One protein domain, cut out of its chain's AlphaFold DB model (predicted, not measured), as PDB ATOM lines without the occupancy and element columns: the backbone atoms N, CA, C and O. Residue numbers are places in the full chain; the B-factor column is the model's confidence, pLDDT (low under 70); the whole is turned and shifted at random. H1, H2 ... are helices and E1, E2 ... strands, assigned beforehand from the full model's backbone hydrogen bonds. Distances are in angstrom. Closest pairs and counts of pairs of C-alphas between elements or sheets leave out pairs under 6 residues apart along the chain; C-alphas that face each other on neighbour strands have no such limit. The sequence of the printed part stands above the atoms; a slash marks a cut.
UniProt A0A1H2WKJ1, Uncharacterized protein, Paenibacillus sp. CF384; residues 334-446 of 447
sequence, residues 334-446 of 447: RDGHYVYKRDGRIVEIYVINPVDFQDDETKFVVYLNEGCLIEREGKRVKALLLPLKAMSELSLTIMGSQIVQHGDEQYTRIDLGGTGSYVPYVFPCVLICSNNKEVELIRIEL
ATOM      1  N   ARG A 334      76.237  21.534 135.188       82.69
ATOM      2  CA  ARG A 334      77.602  21.104 134.894       82.69
ATOM      3  C   ARG A 334      77.958  21.569 133.493       82.69
ATOM      4  O   ARG A 334      77.284  21.167 132.553       82.69
ATOM      5  N   ASP A 335      79.014  22.362 133.390       79.19
ATOM      6  CA  ASP A 335      79.598  22.794 132.123       79.19
ATOM      7  C   ASP A 335      81.091  22.428 132.167       79.19
ATOM      8  O   ASP A 335      81.871  22.969 132.952       79.19
ATOM      9  N   GLY A 336      81.474  21.410 131.387       79.00
ATOM     10  CA  GLY A 336      82.831  20.857 131.381       79.00
ATOM     11  C   GLY A 336      83.268  20.260 132.729       79.00
ATOM     12  O   GLY A 336      82.625  19.348 133.273       79.00
ATOM     13  N   HIS A 337      84.396  20.759 133.243       82.19
ATOM     14  CA  HIS A 337      85.003  20.331 134.510       82.19
ATOM     15  C   HIS A 337      84.376  20.988 135.743       82.19
ATOM     16  O   HIS A 337      84.581  20.499 136.850       82.19
ATOM     17  N   TYR A 338      83.577  22.039 135.559       87.31
ATOM     18  CA  TYR A 338      83.050  22.841 136.653       87.31
ATOM     19  C   TYR A 338      81.581  22.520 136.920       87.31
ATOM     20  O   TYR A 338      80.774  22.304 136.007       87.31
ATOM     21  N   VAL A 339      81.215  22.517 138.200       88.38
ATOM     22  CA  VAL A 339      79.814  22.486 138.630       88.38
ATOM     23  C   VAL A 339      79.491  23.848 139.198       88.38
ATOM     24  O   VAL A 339      80.225  24.340 140.044       88.38
ATOM     25  N   TYR A 340      78.396  24.469 138.777       88.25
ATOM     26  CA  TYR A 340      78.009  25.753 139.345       88.25
ATOM     27  C   TYR A 340      76.558  25.782 139.787       88.25
ATOM     28  O   TYR A 340      75.657  25.132 139.241       88.25
ATOM     29  N   LYS A 341      76.346  26.590 140.816       87.69
ATOM     30  CA  LYS A 341      75.055  26.877 141.408       87.69
ATOM     31  C   LYS A 341      74.874  28.380 141.438       87.69
ATOM     32  O   LYS A 341      75.797  29.142 141.700       87.69
ATOM     33  N   ARG A 342      73.646  28.809 141.187       84.00
ATOM     34  CA  ARG A 342      73.264  30.206 141.317       84.00
ATOM     35  C   ARG A 342      72.266  30.366 142.446       84.00
ATOM     36  O   ARG A 342      71.208  29.743 142.412       84.00
ATOM     37  N   ASP A 343      72.568  31.266 143.370       78.75
ATOM     38  CA  ASP A 343      71.654  31.708 144.418       78.75
ATOM     39  C   ASP A 343      71.443  33.228 144.312       78.75
ATOM     40  O   ASP A 343      72.222  34.056 144.787       78.75
ATOM     41  N   GLY A 344      70.399  33.618 143.574       82.06
ATOM     42  CA  GLY A 344      70.110  35.023 143.291       82.06
ATOM     43  C   GLY A 344      71.200  35.702 142.449       82.06
ATOM     44  O   GLY A 344      71.268  35.488 141.232       82.06
ATOM     45  N   ARG A 345      71.992  36.572 143.084       81.38
ATOM     46  CA  ARG A 345      73.130  37.284 142.470       81.38
ATOM     47  C   ARG A 345      74.457  36.558 142.649       81.38
ATOM     48  O   ARG A 345      75.375  36.825 141.888       81.38
ATOM     49  N   ILE A 346      74.541  35.644 143.607       86.00
ATOM     50  CA  ILE A 346      75.765  34.903 143.881       86.00
ATOM     51  C   ILE A 346      75.804  33.694 142.950       86.00
ATOM     52  O   ILE A 346      74.824  32.953 142.820       86.00
ATOM     53  N   VAL A 347      76.936  33.513 142.284       90.38
ATOM     54  CA  VAL A 347      77.262  32.320 141.513       90.38
ATOM     55  C   VAL A 347      78.419  31.630 142.220       90.38
ATOM     56  O   VAL A 347      79.473  32.224 142.429       90.38
ATOM     57  N   GLU A 348      78.187  30.384 142.611       92.00
ATOM     58  CA  GLU A 348      79.171  29.490 143.210       92.00
ATOM     59  C   GLU A 348      79.648  28.533 142.117       92.00
ATOM     60  O   GLU A 348      78.842  27.772 141.581       92.00
ATOM     61  N   ILE A 349      80.928  28.598 141.760       93.81
ATOM     62  CA  ILE A 349      81.576  27.745 140.764       93.81
ATOM     63  C   ILE A 349      82.510  26.797 141.514       93.81
ATOM     64  O   ILE A 349      83.569  27.197 141.994       93.81
ATOM     65  N   TYR A 350      82.098  25.544 141.642       92.06
ATOM     66  CA  TYR A 350      82.873  24.487 142.271       92.06
ATOM     67  C   TYR A 350      83.909  23.947 141.282       92.06
ATOM     68  O   TYR A 350      83.564  23.493 140.185       92.06
ATOM     69  N   VAL A 351      85.175  24.018 141.692       92.75
ATOM     70  CA  VAL A 351      86.335  23.463 140.979       92.75
ATOM     71  C   VAL A 351      86.489  21.978 141.309       92.75
ATOM     72  O   VAL A 351      86.865  21.182 140.451       92.75
ATOM     73  N   ILE A 352      86.125  21.587 142.533       90.25
ATOM     74  CA  ILE A 352      85.998  20.187 142.944       90.25
ATOM     75  C   ILE A 352      84.538  19.724 142.881       90.25
ATOM     76  O   ILE A 352      83.607  20.514 142.727       90.25
ATOM     77  N   ASN A 353      84.301  18.423 143.010       83.75
ATOM     78  CA  ASN A 353      82.941  17.896 143.077       83.75
ATOM     79  C   ASN A 353      82.235  18.415 144.355       83.75
ATOM     80  O   ASN A 353      82.760  18.225 145.450       83.75
ATOM     81  N   PRO A 354      81.031  19.020 144.264       84.06
ATOM     82  CA  PRO A 354      80.360  19.642 145.415       84.06
ATOM     83  C   PRO A 354      80.069  18.703 146.593       84.06
ATOM     84  O   PRO A 354      79.845  19.164 147.708       84.06
ATOM     85  N   VAL A 355      80.023  17.388 146.349       78.81
ATOM     86  CA  VAL A 355      79.844  16.373 147.405       78.81
ATOM     87  C   VAL A 355      81.092  16.251 148.278       78.81
ATOM     88  O   VAL A 355      80.972  16.001 149.475       78.81
ATOM     89  N   ASP A 356      82.259  16.468 147.674       82.25
ATOM     90  CA  ASP A 356      83.568  16.367 148.316       82.25
ATOM     91  C   ASP A 356      83.969  17.706 148.964       82.25
ATOM     92  O   ASP A 356      84.898  17.762 149.763       82.25
ATOM     93  N   PHE A 357      83.218  18.781 148.692       82.94
ATOM     94  CA  PHE A 357      83.372  20.070 149.362       82.94
ATOM     95  C   PHE A 357      82.843  20.007 150.810       82.94
ATOM     96  O   PHE A 357      81.631  20.057 151.074       82.94
ATOM     97  N   GLN A 358      83.778  19.907 151.754       76.75
ATOM     98  CA  GLN A 358      83.525  19.932 153.199       76.75
ATOM     99  C   GLN A 358      83.483  21.381 153.696       76.75
ATOM    100  O   GLN A 358      84.440  22.112 153.492       76.75
ATOM    101  N   ASP A 359      82.371  21.838 154.279       68.75
ATOM    102  CA  ASP A 359      82.242  23.234 154.756       68.75
ATOM    103  C   ASP A 359      82.931  23.451 156.119       68.75
ATOM    104  O   ASP A 359      83.144  24.584 156.538       68.75
ATOM    105  N   ASP A 360      83.240  22.358 156.812       62.12
ATOM    106  CA  ASP A 360      83.727  22.277 158.188       62.12
ATOM    107  C   ASP A 360      85.256  22.218 158.311       62.12
ATOM    108  O   ASP A 360      85.790  22.413 159.404       62.12
ATOM    109  N   GLU A 361      85.971  22.003 157.206       70.88
ATOM    110  CA  GLU A 361      87.429  22.105 157.180       70.88
ATOM    111  C   GLU A 361      87.879  23.573 157.242       70.88
ATOM    112  O   GLU A 361      87.230  24.476 156.707       70.88
ATOM    113  N   THR A 362      89.021  23.836 157.884       72.75
ATOM    114  CA  THR A 362      89.652  25.160 157.833       72.75
ATOM    115  C   THR A 362      90.065  25.460 156.397       72.75
ATOM    116  O   THR A 362      90.950  24.797 155.860       72.75
ATOM    117  N   LYS A 363      89.423  26.456 155.781       81.25
ATOM    118  CA  LYS A 363      89.716  26.896 154.413       81.25
ATOM    119  C   LYS A 363      90.319  28.283 154.392       81.25
ATOM    120  O   LYS A 363      89.941  29.156 155.175       81.25
ATOM    121  N   PHE A 364      91.210  28.492 153.435       81.44
ATOM    122  CA  PHE A 364      91.765  29.802 153.142       81.44
ATOM    123  C   PHE A 364      90.828  30.536 152.191       81.44
ATOM    124  O   PHE A 364      90.476  30.021 151.132       81.44
ATOM    125  N   VAL A 365      90.412  31.743 152.563       79.44
ATOM    126  CA  VAL A 365      89.574  32.586 151.708       79.44
ATOM    127  C   VAL A 365      90.425  33.717 151.156       79.44
ATOM    128  O   VAL A 365      90.992  34.501 151.911       79.44
ATOM    129  N   VAL A 366      90.505  33.797 149.833       81.12
ATOM    130  CA  VAL A 366      91.241  34.827 149.106       81.12
ATOM    131  C   VAL A 366      90.259  35.696 148.339       81.12
ATOM    132  O   VAL A 366      89.346  35.198 147.688       81.12
ATOM    133  N   TYR A 367      90.475  37.006 148.380       78.06
ATOM    134  CA  TYR A 367      89.677  37.982 147.649       78.06
ATOM    135  C   TYR A 367      90.522  38.600 146.539       78.06
ATOM    136  O   TYR A 367      91.496  39.300 146.807       78.06
ATOM    137  N   LEU A 368      90.141  38.351 145.290       83.75
ATOM    138  CA  LEU A 368      90.702  39.035 144.133       83.75
ATOM    139  C   LEU A 368      89.813  40.233 143.794       83.75
ATOM    140  O   LEU A 368      88.728  40.083 143.234       83.75
ATOM    141  N   ASN A 369      90.276  41.423 144.175       76.50
ATOM    142  CA  ASN A 369      89.534  42.678 144.003       76.50
ATOM    143  C   ASN A 369      89.810  43.372 142.662       76.50
ATOM    144  O   ASN A 369      89.079  44.283 142.278       76.50
ATOM    145  N   GLU A 370      90.877  42.977 141.967       79.38
ATOM    146  CA  GLU A 370      91.352  43.654 140.764       79.38
ATOM    147  C   GLU A 370      91.720  42.661 139.658       79.38
ATOM    148  O   GLU A 370      91.980  41.482 139.908       79.38
ATOM    149  N   GLY A 371      91.707  43.157 138.419       85.50
ATOM    150  CA  GLY A 371      92.177  42.443 137.230       85.50
ATOM    151  C   GLY A 371      91.288  41.291 136.758       85.50
ATOM    152  O   GLY A 371      91.553  40.725 135.711       85.50
ATOM    153  N   CYS A 372      90.228  40.920 137.474       92.88
ATOM    154  CA  CYS A 372      89.342  39.853 137.014       92.88
ATOM    155  C   CYS A 372      88.511  40.310 135.804       92.88
ATOM    156  O   CYS A 372      88.017  41.439 135.771       92.88
ATOM    157  N   LEU A 373      88.296  39.412 134.843       94.94
ATOM    158  CA  LEU A 373      87.396  39.640 133.711       94.94
ATOM    159  C   LEU A 373      86.294  38.582 133.703       94.94
ATOM    160  O   LEU A 373      86.510  37.437 134.095       94.94
ATOM    161  N   ILE A 374      85.106  38.950 133.241       94.81
ATOM    162  CA  ILE A 374      83.953  38.055 133.173       94.81
ATOM    163  C   ILE A 374      83.315  38.117 131.788       94.81
ATOM    164  O   ILE A 374      83.136  39.189 131.218       94.81
ATOM    165  N   GLU A 375      82.930  36.966 131.249       94.44
ATOM    166  CA  GLU A 375      82.038  36.876 130.094       94.44
ATOM    167  C   GLU A 375      80.642  36.495 130.588       94.44
ATOM    168  O   GLU A 375      80.456  35.498 131.302       94.44
ATOM    169  N   ARG A 376      79.641  37.294 130.213       91.75
ATOM    170  CA  ARG A 376      78.253  37.118 130.646       91.75
ATOM    171  C   ARG A 376      77.287  37.200 129.472       91.75
ATOM    172  O   ARG A 376      77.394  38.077 128.626       91.75
ATOM    173  N   GLU A 377      76.282  36.331 129.488       89.00
ATOM    174  CA  GLU A 377      75.143  36.377 128.571       89.00
ATOM    175  C   GLU A 377      73.870  36.624 129.391       89.00
ATOM    176  O   GLU A 377      73.308  35.726 130.036       89.00
ATOM    177  N   GLY A 378      73.463  37.893 129.457       85.69
ATOM    178  CA  GLY A 378      72.408  38.357 130.353       85.69
ATOM    179  C   GLY A 378      72.760  38.070 131.812       85.69
ATOM    180  O   GLY A 378      73.600  38.732 132.411       85.69
ATOM    181  N   LYS A 379      72.106  37.062 132.398       83.88
ATOM    182  CA  LYS A 379      72.356  36.656 133.785       83.88
ATOM    183  C   LYS A 379      73.212  35.390 133.918       83.88
ATOM    184  O   LYS A 379      73.354  34.904 135.040       83.88
ATOM    185  N   ARG A 380      73.670  34.785 132.823       87.06
ATOM    186  CA  ARG A 380      74.484  33.561 132.844       87.06
ATOM    187  C   ARG A 380      75.957  33.929 132.757       87.06
ATOM    188  O   ARG A 380      76.318  34.772 131.944       87.06
ATOM    189  N   VAL A 381      76.776  33.285 133.579       91.06
ATOM    190  CA  VAL A 381      78.237  33.389 133.503       91.06
ATOM    191  C   VAL A 381      78.715  32.355 132.501       91.06
ATOM    192  O   VAL A 381      78.275  31.211 132.559       91.06
ATOM    193  N   LYS A 382      79.550  32.788 131.561       93.00
ATOM    194  CA  LYS A 382      80.056  31.975 130.453       93.00
ATOM    195  C   LYS A 382      81.544  31.700 130.581       93.00
ATOM    196  O   LYS A 382      81.988  30.612 130.248       93.00
ATOM    197  N   ALA A 383      82.295  32.655 131.108       94.06
ATOM    198  CA  ALA A 383      83.684  32.455 131.476       94.06
ATOM    199  C   ALA A 383      84.095  33.462 132.553       94.06
ATOM    200  O   ALA A 383      83.507  34.541 132.670       94.06
ATOM    201  N   LEU A 384      85.108  33.099 133.330       95.31
ATOM    202  CA  LEU A 384      85.756  33.963 134.311       95.31
ATOM    203  C   LEU A 384      87.270  33.878 134.106       95.31
ATOM    204  O   LEU A 384      87.817  32.781 134.009       95.31
ATOM    205  N   LEU A 385      87.934  35.026 134.030       96.12
ATOM    206  CA  LEU A 385      89.382  35.150 133.908       96.12
ATOM    207  C   LEU A 385      89.944  35.725 135.205       96.12
ATOM    208  O   LEU A 385      89.546  36.809 135.632       96.12
ATOM    209  N   LEU A 386      90.871  34.993 135.817       95.94
ATOM    210  CA  LEU A 386      91.564  35.396 137.037       95.94
ATOM    211  C   LEU A 386      93.010  35.769 136.697       95.94
ATOM    212  O   LEU A 386      93.670  34.986 136.015       95.94
ATOM    213  N   PRO A 387      93.527  36.931 137.124       95.25
ATOM    214  CA  PRO A 387      94.861  37.385 136.737       95.25
ATOM    215  C   PRO A 387      95.944  36.428 137.245       95.25
ATOM    216  O   PRO A 387      96.076  36.201 138.451       95.25
ATOM    217  N   LEU A 388      96.746  35.880 136.324       93.31
ATOM    218  CA  LEU A 388      97.746  34.852 136.637       93.31
ATOM    219  C   LEU A 388      98.806  35.376 137.610       93.31
ATOM    220  O   LEU A 388      99.227  34.650 138.507       93.31
ATOM    221  N   LYS A 389      99.183  36.655 137.481       92.12
ATOM    222  CA  LYS A 389     100.125  37.322 138.385       92.12
ATOM    223  C   LYS A 389      99.654  37.244 139.842       92.12
ATOM    224  O   LYS A 389     100.378  36.708 140.676       92.12
ATOM    225  N   ALA A 390      98.417  37.656 140.127       89.19
ATOM    226  CA  ALA A 390      97.861  37.611 141.482       89.19
ATOM    227  C   ALA A 390      97.731  36.170 142.010       89.19
ATOM    228  O   ALA A 390      98.039  35.896 143.168       89.19
ATOM    229  N   MET A 391      97.331  35.231 141.145       91.56
ATOM    230  CA  MET A 391      97.274  33.807 141.493       91.56
ATOM    231  C   MET A 391      98.659  33.256 141.869       91.56
ATOM    232  O   MET A 391      98.790  32.542 142.863       91.56
ATOM    233  N   SER A 392      99.696  33.624 141.111       89.75
ATOM    234  CA  SER A 392     101.074  33.179 141.338       89.75
ATOM    235  C   SER A 392     101.694  33.771 142.608       89.75
ATOM    236  O   SER A 392     102.303  33.032 143.379       89.75
ATOM    237  N   GLU A 393     101.464  35.059 142.887       88.25
ATOM    238  CA  GLU A 393     101.936  35.740 144.103       88.25
ATOM    239  C   GLU A 393     101.364  35.097 145.374       88.25
ATOM    240  O   GLU A 393     102.054  34.973 146.385       88.25
ATOM    241  N   LEU A 394     100.120  34.614 145.311       86.31
ATOM    242  CA  LEU A 394      99.457  33.930 146.422       86.31
ATOM    243  C   LEU A 394      99.744  32.417 146.469       86.31
ATOM    244  O   LEU A 394      99.383  31.744 147.441       86.31
ATOM    245  N   SER A 395     100.444  31.892 145.458       89.88
ATOM    246  CA  SER A 395     100.711  30.461 145.248       89.88
ATOM    247  C   SER A 395      99.432  29.619 145.146       89.88
ATOM    248  O   SER A 395      99.355  28.532 145.715       89.88
ATOM    249  N   LEU A 396      98.413  30.143 144.463       90.81
ATOM    250  CA  LEU A 396      97.126  29.476 144.276       90.81
ATOM    251  C   LEU A 396      97.113  28.653 142.989       90.81
ATOM    252  O   LEU A 396      97.600  29.097 141.948       90.81
ATOM    253  N   THR A 397      96.479  27.484 143.037       91.06
ATOM    254  CA  THR A 397      96.309  26.610 141.868       91.06
ATOM    255  C   THR A 397      94.835  26.291 141.625       91.06
ATOM    256  O   THR A 397      94.038  26.213 142.560       91.06
ATOM    257  N   ILE A 398      94.448  26.140 140.353       91.75
ATOM    258  CA  ILE A 398      93.078  25.786 139.954       91.75
ATOM    259  C   ILE A 398      93.123  24.591 139.010       91.75
ATOM    260  O   ILE A 398      93.625  24.688 137.886       91.75
ATOM    261  N   MET A 399      92.548  23.477 139.450       84.50
ATOM    262  CA  MET A 399      92.469  22.252 138.661       84.50
ATOM    263  C   MET A 399      91.563  22.430 137.437       84.50
ATOM    264  O   MET A 399      90.474  22.990 137.529       84.50
ATOM    265  N   GLY A 400      92.015  21.938 136.278       79.81
ATOM    266  CA  GLY A 400      91.242  21.988 135.028       79.81
ATOM    267  C   GLY A 400      91.113  23.383 134.404       79.81
ATOM    268  O   GLY A 400      90.281  23.586 133.517       79.81
ATOM    269  N   SER A 401      91.911  24.350 134.863       86.31
ATOM    270  CA  SER A 401      91.960  25.693 134.289       86.31
ATOM    271  C   SER A 401      92.938  25.779 133.114       86.31
ATOM    272  O   SER A 401      93.877  24.990 133.003       86.31
ATOM    273  N   GLN A 402      92.701  26.729 132.210       89.94
ATOM    274  CA  GLN A 402      93.577  26.997 131.067       89.94
ATOM    275  C   GLN A 402      94.204  28.378 131.213       89.94
ATOM    276  O   GLN A 402      93.510  29.327 131.570       89.94
ATOM    277  N   ILE A 403      95.493  28.510 130.909       93.25
ATOM    278  CA  ILE A 403      96.138  29.823 130.853       93.25
ATOM    279  C   ILE A 403      95.845  30.440 129.486       93.25
ATOM    280  O   ILE A 403      96.100  29.822 128.454       93.25
ATOM    281  N   VAL A 404      95.301  31.654 129.482       94.19
ATOM    282  CA  VAL A 404      94.981  32.417 128.273       94.19
ATOM    283  C   VAL A 404      95.599  33.806 128.348       94.19
ATOM    284  O   VAL A 404      95.746  34.375 129.428       94.19
ATOM    285  N   GLN A 405      95.945  34.362 127.194       93.31
ATOM    286  CA  GLN A 405      96.428  35.733 127.082       93.31
ATOM    287  C   GLN A 405      95.282  36.643 126.632       93.31
ATOM    288  O   GLN A 405      94.558  36.309 125.692       93.31
ATOM    289  N   HIS A 406      95.106  37.781 127.302       90.50
ATOM    290  CA  HIS A 406      94.128  38.799 126.924       90.50
ATOM    291  C   HIS A 406      94.770  40.184 127.046       90.50
ATOM    292  O   HIS A 406      95.068  40.648 128.144       90.50
ATOM    293  N   GLY A 407      95.025  40.821 125.901       89.69
ATOM    294  CA  GLY A 407      95.907  41.988 125.843       89.69
ATOM    295  C   GLY A 407      97.338  41.614 126.246       89.69
ATOM    296  O   GLY A 407      97.871  40.598 125.792       89.69
ATOM    297  N   ASP A 408      97.928  42.417 127.127       89.50
ATOM    298  CA  ASP A 408      99.299  42.230 127.620       89.50
ATOM    299  C   ASP A 408      99.378  41.347 128.879       89.50
ATOM    300  O   ASP A 408     100.466  41.039 129.363       89.50
ATOM    301  N   GLU A 409      98.233  40.919 129.414       92.88
ATOM    302  CA  GLU A 409      98.150  40.149 130.653       92.88
ATOM    303  C   GLU A 409      97.773  38.681 130.402       92.88
ATOM    304  O   GLU A 409      97.075  38.321 129.447       92.88
ATOM    305  N   GLN A 410      98.246  37.813 131.297       95.44
ATOM    306  CA  GLN A 410      97.899  36.395 131.323       95.44
ATOM    307  C   GLN A 410      96.878  36.110 132.421       95.44
ATOM    308  O   GLN A 410      96.965  36.636 133.534       95.44
ATOM    309  N   TYR A 411      95.944  35.218 132.113       96.69
ATOM    310  CA  TYR A 411      94.829  34.870 132.978       96.69
ATOM    311  C   TYR A 411      94.641  33.363 133.079       96.69
ATOM    312  O   TYR A 411      94.798  32.628 132.106       96.69
ATOM    313  N   THR A 412      94.200  32.919 134.246       95.38
ATOM    314  CA  THR A 412      93.628  31.596 134.461       95.38
ATOM    315  C   THR A 412      92.148  31.632 134.081       95.38
ATOM    316  O   THR A 412      91.352  32.321 134.723       95.38
ATOM    317  N   ARG A 413      91.774  30.907 133.024       94.81
ATOM    318  CA  ARG A 413      90.409  30.827 132.494       94.81
ATOM    319  C   ARG A 413      89.621  29.690 133.130       94.81
ATOM    320  O   ARG A 413      90.008  28.523 133.051       94.81
ATOM    321  N   ILE A 414      88.457  30.051 133.659       94.12
ATOM    322  CA  ILE A 414      87.373  29.154 134.055       94.12
ATOM    323  C   ILE A 414      86.320  29.209 132.953       94.12
ATOM    324  O   ILE A 414      85.589  30.195 132.835       94.12
ATOM    325  N   ASP A 415      86.283  28.184 132.107       91.94
ATOM    326  CA  ASP A 415      85.379  28.138 130.961       91.94
ATOM    327  C   ASP A 415      84.068  27.420 131.305       91.94
ATOM    328  O   ASP A 415      84.069  26.249 131.679       91.94
ATOM    329  N   LEU A 416      82.948  28.131 131.162       90.25
ATOM    330  CA  LEU A 416      81.576  27.641 131.343       90.25
ATOM    331  C   LEU A 416      80.800  27.713 130.009       90.25
ATOM    332  O   LEU A 416      79.588  27.933 129.986       90.25
ATOM    333  N   GLY A 417      81.516  27.576 128.884       87.38
ATOM    334  CA  GLY A 417      80.969  27.654 127.525       87.38
ATOM    335  C   GLY A 417      81.015  29.061 126.923       87.38
ATOM    336  O   GLY A 417      80.070  29.465 126.239       87.38
ATOM    337  N   GLY A 418      82.069  29.820 127.230       86.25
ATOM    338  CA  GLY A 418      82.288  31.179 126.742       86.25
ATOM    339  C   GLY A 418      82.943  31.254 125.368       86.25
ATOM    340  O   GLY A 418      83.670  30.357 124.940       86.25
ATOM    341  N   THR A 419      82.677  32.357 124.677       84.75
ATOM    342  CA  THR A 419      83.132  32.644 123.309       84.75
ATOM    343  C   THR A 419      84.241  33.694 123.248       84.75
ATOM    344  O   THR A 419      84.855  33.852 122.196       84.75
ATOM    345  N   GLY A 420      84.547  34.368 124.364       86.56
ATOM    346  CA  GLY A 420      85.675  35.296 124.478       86.56
ATOM    347  C   GLY A 420      85.321  36.783 124.573       86.56
ATOM    348  O   GLY A 420      86.215  37.618 124.452       86.56
ATOM    349  N   SER A 421      84.052  37.144 124.795       90.56
ATOM    350  CA  SER A 421      83.638  38.547 124.972       90.56
ATOM    351  C   SER A 421      83.746  38.992 126.437       90.56
ATOM    352  O   SER A 421      82.744  39.085 127.152       90.56
ATOM    353  N   TYR A 422      84.966  39.257 126.898       92.81
ATOM    354  CA  TYR A 422      85.240  39.593 128.297       92.81
ATOM    355  C   TYR A 422      85.004  41.073 128.617       92.81
ATOM    356  O   TYR A 422      85.360  41.955 127.837       92.81
ATOM    357  N   VAL A 423      84.446  41.344 129.798       90.69
ATOM    358  CA  VAL A 423      84.340  42.689 130.382       90.69
ATOM    359  C   VAL A 423      84.983  42.723 131.771       90.69
ATOM    360  O   VAL A 423      85.035  41.681 132.435       90.69
ATOM    361  N   PRO A 424      85.457  43.888 132.248       89.75
ATOM    362  CA  PRO A 424      86.001  44.020 133.596       89.75
ATOM    363  C   PRO A 424      85.008  43.578 134.673       89.75
ATOM    364  O   PRO A 424      83.848  43.992 134.685       89.75
ATOM    365  N   TYR A 425      85.470  42.742 135.599       91.06
ATOM    366  CA  TYR A 425      84.684  42.311 136.745       91.06
ATOM    367  C   TYR A 425      84.957  43.226 137.943       91.06
ATOM    368  O   TYR A 425      86.090  43.346 138.399       91.06
ATOM    369  N   VAL A 426      83.912  43.900 138.436       84.06
ATOM    370  CA  VAL A 426      84.041  44.987 139.429       84.06
ATOM    371  C   VAL A 426      83.779  44.570 140.875       84.06
ATOM    372  O   VAL A 426      84.076  45.330 141.794       84.06
ATOM    373  N   PHE A 427      83.205  43.387 141.094       83.00
ATOM    374  CA  PHE A 427      83.002  42.841 142.435       83.00
ATOM    375  C   PHE A 427      84.212  41.985 142.844       83.00
ATOM    376  O   PHE A 427      84.885  41.430 141.977       83.00
ATOM    377  N   PRO A 428      84.477  41.818 144.149       81.75
ATOM    378  CA  PRO A 428      85.468  40.869 144.634       81.75
ATOM    379  C   PRO A 428      85.158  39.447 144.161       81.75
ATOM    380  O   PRO A 428      84.070  38.920 144.408       81.75
ATOM    381  N   CYS A 429      86.128  38.809 143.514       87.12
ATOM    382  CA  CYS A 429      86.083  37.378 143.258       87.12
ATOM    383  C   CYS A 429      86.614  36.647 144.495       87.12
ATOM    384  O   CYS A 429      87.760  36.851 144.899       87.12
ATOM    385  N   VAL A 430      85.775  35.824 145.124       88.06
ATOM    386  CA  VAL A 430      86.120  35.124 146.365       88.06
ATOM    387  C   VAL A 430      86.542  33.699 146.037       88.06
ATOM    388  O   VAL A 430      85.731  32.895 145.583       88.06
ATOM    389  N   LEU A 431      87.802  33.374 146.288       90.88
ATOM    390  CA  LEU A 431      88.364  32.042 146.121       90.88
ATOM    391  C   LEU A 431      88.424  31.354 147.484       90.88
ATOM    392  O   LEU A 431      89.066  31.843 148.409       90.88
ATOM    393  N   ILE A 432      87.756  30.216 147.612       89.31
ATOM    394  CA  ILE A 432      87.799  29.368 148.800       89.31
ATOM    395  C   ILE A 432      88.720  28.200 148.478       89.31
ATOM    396  O   ILE A 432      88.460  27.430 147.549       89.31
ATOM    397  N   CYS A 433      89.805  28.106 149.234       89.31
ATOM    398  CA  CYS A 433      90.937  27.243 148.951       89.31
ATOM    399  C   CYS A 433      91.155  26.230 150.077       89.31
ATOM    400  O   CYS A 433      90.917  26.525 151.252       89.31
ATOM    401  N   SER A 434      91.653  25.057 149.705       89.81
ATOM    402  CA  SER A 434      92.098  24.019 150.632       89.81
ATOM    403  C   SER A 434      93.354  24.452 151.394       89.81
ATOM    404  O   SER A 434      94.001  25.452 151.055       89.81
ATOM    405  N   ASN A 435      93.767  23.662 152.390       84.12
ATOM    406  CA  ASN A 435      95.028  23.903 153.098       84.12
ATOM    407  C   ASN A 435      96.266  23.855 152.188       84.12
ATOM    408  O   ASN A 435      97.281  24.478 152.492       84.12
ATOM    409  N   ASN A 436      96.160  23.179 151.043       87.69
ATOM    410  CA  ASN A 436      97.218  23.088 150.039       87.69
ATOM    411  C   ASN A 436      97.187  24.254 149.038       87.69
ATOM    412  O   ASN A 436      97.860  24.188 148.012       87.69
ATOM    413  N   LYS A 437      96.409  25.314 149.312       87.44
ATOM    414  CA  LYS A 437      96.214  26.472 148.421       87.44
ATOM    415  C   LYS A 437      95.603  26.122 147.054       87.44
ATOM    416  O   LYS A 437      95.711  26.892 146.097       87.44
ATOM    417  N   GLU A 438      94.921  24.987 146.962       92.19
ATOM    418  CA  GLU A 438      94.129  24.625 145.785       92.19
ATOM    419  C   GLU A 438      92.756  25.286 145.886       92.19
ATOM    420  O   GLU A 438      92.083  25.163 146.910       92.19
ATOM    421  N   VAL A 439      92.323  25.994 144.846       92.19
ATOM    422  CA  VAL A 439      90.991  26.606 144.817       92.19
ATOM    423  C   VAL A 439      89.943  25.513 144.636       92.19
ATOM    424  O   VAL A 439      89.937  24.804 143.634       92.19
ATOM    425  N   GLU A 440      89.012  25.421 145.580       92.62
ATOM    426  CA  GLU A 440      87.934  24.431 145.566       92.62
ATOM    427  C   GLU A 440      86.599  25.033 145.120       92.62
ATOM    428  O   GLU A 440      85.791  24.368 144.464       92.62
ATOM    429  N   LEU A 441      86.359  26.297 145.479       92.69
ATOM    430  CA  LEU A 441      85.133  27.018 145.167       92.69
ATOM    431  C   LEU A 441      85.438  28.484 144.855       92.69
ATOM    432  O   LEU A 441      86.144  29.160 145.595       92.69
ATOM    433  N   ILE A 442      84.844  28.987 143.780       94.25
ATOM    434  CA  ILE A 442      84.911  30.386 143.371       94.25
ATOM    435  C   ILE A 442      83.521  30.989 143.548       94.25
ATOM    436  O   ILE A 442      82.551  30.499 142.968       94.25
ATOM    437  N   ARG A 443      83.395  32.051 144.344       91.44
ATOM    438  CA  ARG A 443      82.150  32.811 144.489       91.44
ATOM    439  C   ARG A 443      82.291  34.171 143.829       91.44
ATOM    440  O   ARG A 443      83.183  34.947 144.162       91.44
ATOM    441  N   ILE A 444      81.356  34.466 142.937       92.19
ATOM    442  CA  ILE A 444      81.239  35.760 142.267       92.19
ATOM    443  C   ILE A 444      79.830  36.315 142.471       92.19
ATOM    444  O   ILE A 444      78.840  35.582 142.438       92.19
ATOM    445  N   GLU A 445      79.726  37.620 142.684       87.31
ATOM    446  CA  GLU A 445      78.467  38.355 142.671       87.31
ATOM    447  C   GLU A 445      78.209  38.996 141.298       87.31
ATOM    448  O   GLU A 445      79.094  39.603 140.698       87.31
ATOM    449  N   LEU A 446      76.983  38.852 140.793       85.88
ATOM    450  CA  LEU A 446      76.501  39.512 139.582       85.88
ATOM    451  C   LEU A 446      75.745  40.810 139.927       85.88
ATOM    452  O   LEU A 446      75.013  40.823 140.923       85.88
TER     453      LEU A 446
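This is residues 334 to 446 of the 447 residues of an uncharacterized protein of Paenibacillus sp. CF384 (UniProt A0A1H2WKJ1). Two strongly twisted sheets stand partly face to face as a sandwich, their strands crossed: E1, E2, E9, E8 and E3 make one layer, and E4, E5, E7 and E6 the other. One short helix, H1, follows straight on from E5 and sits beside the four-strand layer, near E7. The 113 printed residues hold nine named strands and one named helix, in the order E1 E2 E3 E4 E5 H1 E6 E7 E8 E9, and the class is mostly strand. The sheet orders are E1 - E2 - E9 - E8 - E3 and E4 - E5 - E7 - E6, both antiparallel throughout. The whole is compact, with a radius of gyration of the C-alphas of 13.1 A, and rounded, spanning 38 by 31 by 24 A.

E1, residues 338 to 343, and E2, residues 346 to 350, form a hairpin at 158 degrees, with N 341 and O 348 2.9 A apart, within hydrogen-bond range. On the other side of E2 lies E9, residues 439 to 445, antiparallel at 163 degrees, with N 347 and O 444 2.8 A apart. E9 forms a hairpin with E8, residues 429 to 433, with N 432 and O 441 2.8 A apart. The edge strand E3, residues 364 to 368, is the antiparallel neighbour of E8, with N 366 and O 431 2.8 A apart. In the second sheet, E4, residues 373 to 377, and E5, residues 380 to 387, form a hairpin at 172 degrees, with N 375 and O 383 2.9 A apart. E5 is also the antiparallel neighbour of E7, residues 409 to 415, with N 386 and O 412 2.9 A apart. E7 forms a hairpin with the edge strand E6, residues 402 to 406, at 132 degrees, with N 404 and O 411 2.8 A apart. The two sheets form a sandwich, two sheets face to face: the facing parts are 10.5 A centre to centre, and the strands of the one stand at 84 degrees to those of the other. H1, residues 388 to 393, is on the second sheet at a height over the sheet of 5.8 A, but over none of its strands. The closest C-alphas of H1 and E7 are those of Leu 388 and Tyr 411, 4.7 A apart. E5, H1 and E6 form a split strand-helix-strand unit, two strands running the same way with a helix between them in the chain and E7 between them in the sheet; its crossover is right-handed. In H1 every O i to N i+4 pair is within hydrogen-bond range. E2 and E5 are only just apart, their closest C-alphas 8.1 A from each other.

E1 begins at C-alpha 338, at (83.050, 22.841, 136.653), and is 16.4 A long from first to last C-alpha. On the same measure E2 is 12.7 A, E3 12.9 A and E4 13.7 A. E5, the longest strand by residues, is 21.1 A long and ends at C-alpha 387, at (94.861, 37.385, 136.737). H1 is 8.6 A, E6 12.5 A, E7 17.5 A and E8 12.6 A. E9 is 17.3 A long and ends at C-alpha 445, at (78.467, 38.355, 142.671).

The C-alphas farthest apart, those of Asp 360 and Gly 407, are 39.8 A from each other. The printed part has no cut. The long links are E2 to E3, residues 351 to 363, and E7 to E8, residues 416 to 428; in the second, residues 423 to 424 pair antiparallel with residues 373 to 374 of E4. The mean pLDDT of the printed part is 87.6, and residues 359 to 360 are under 70.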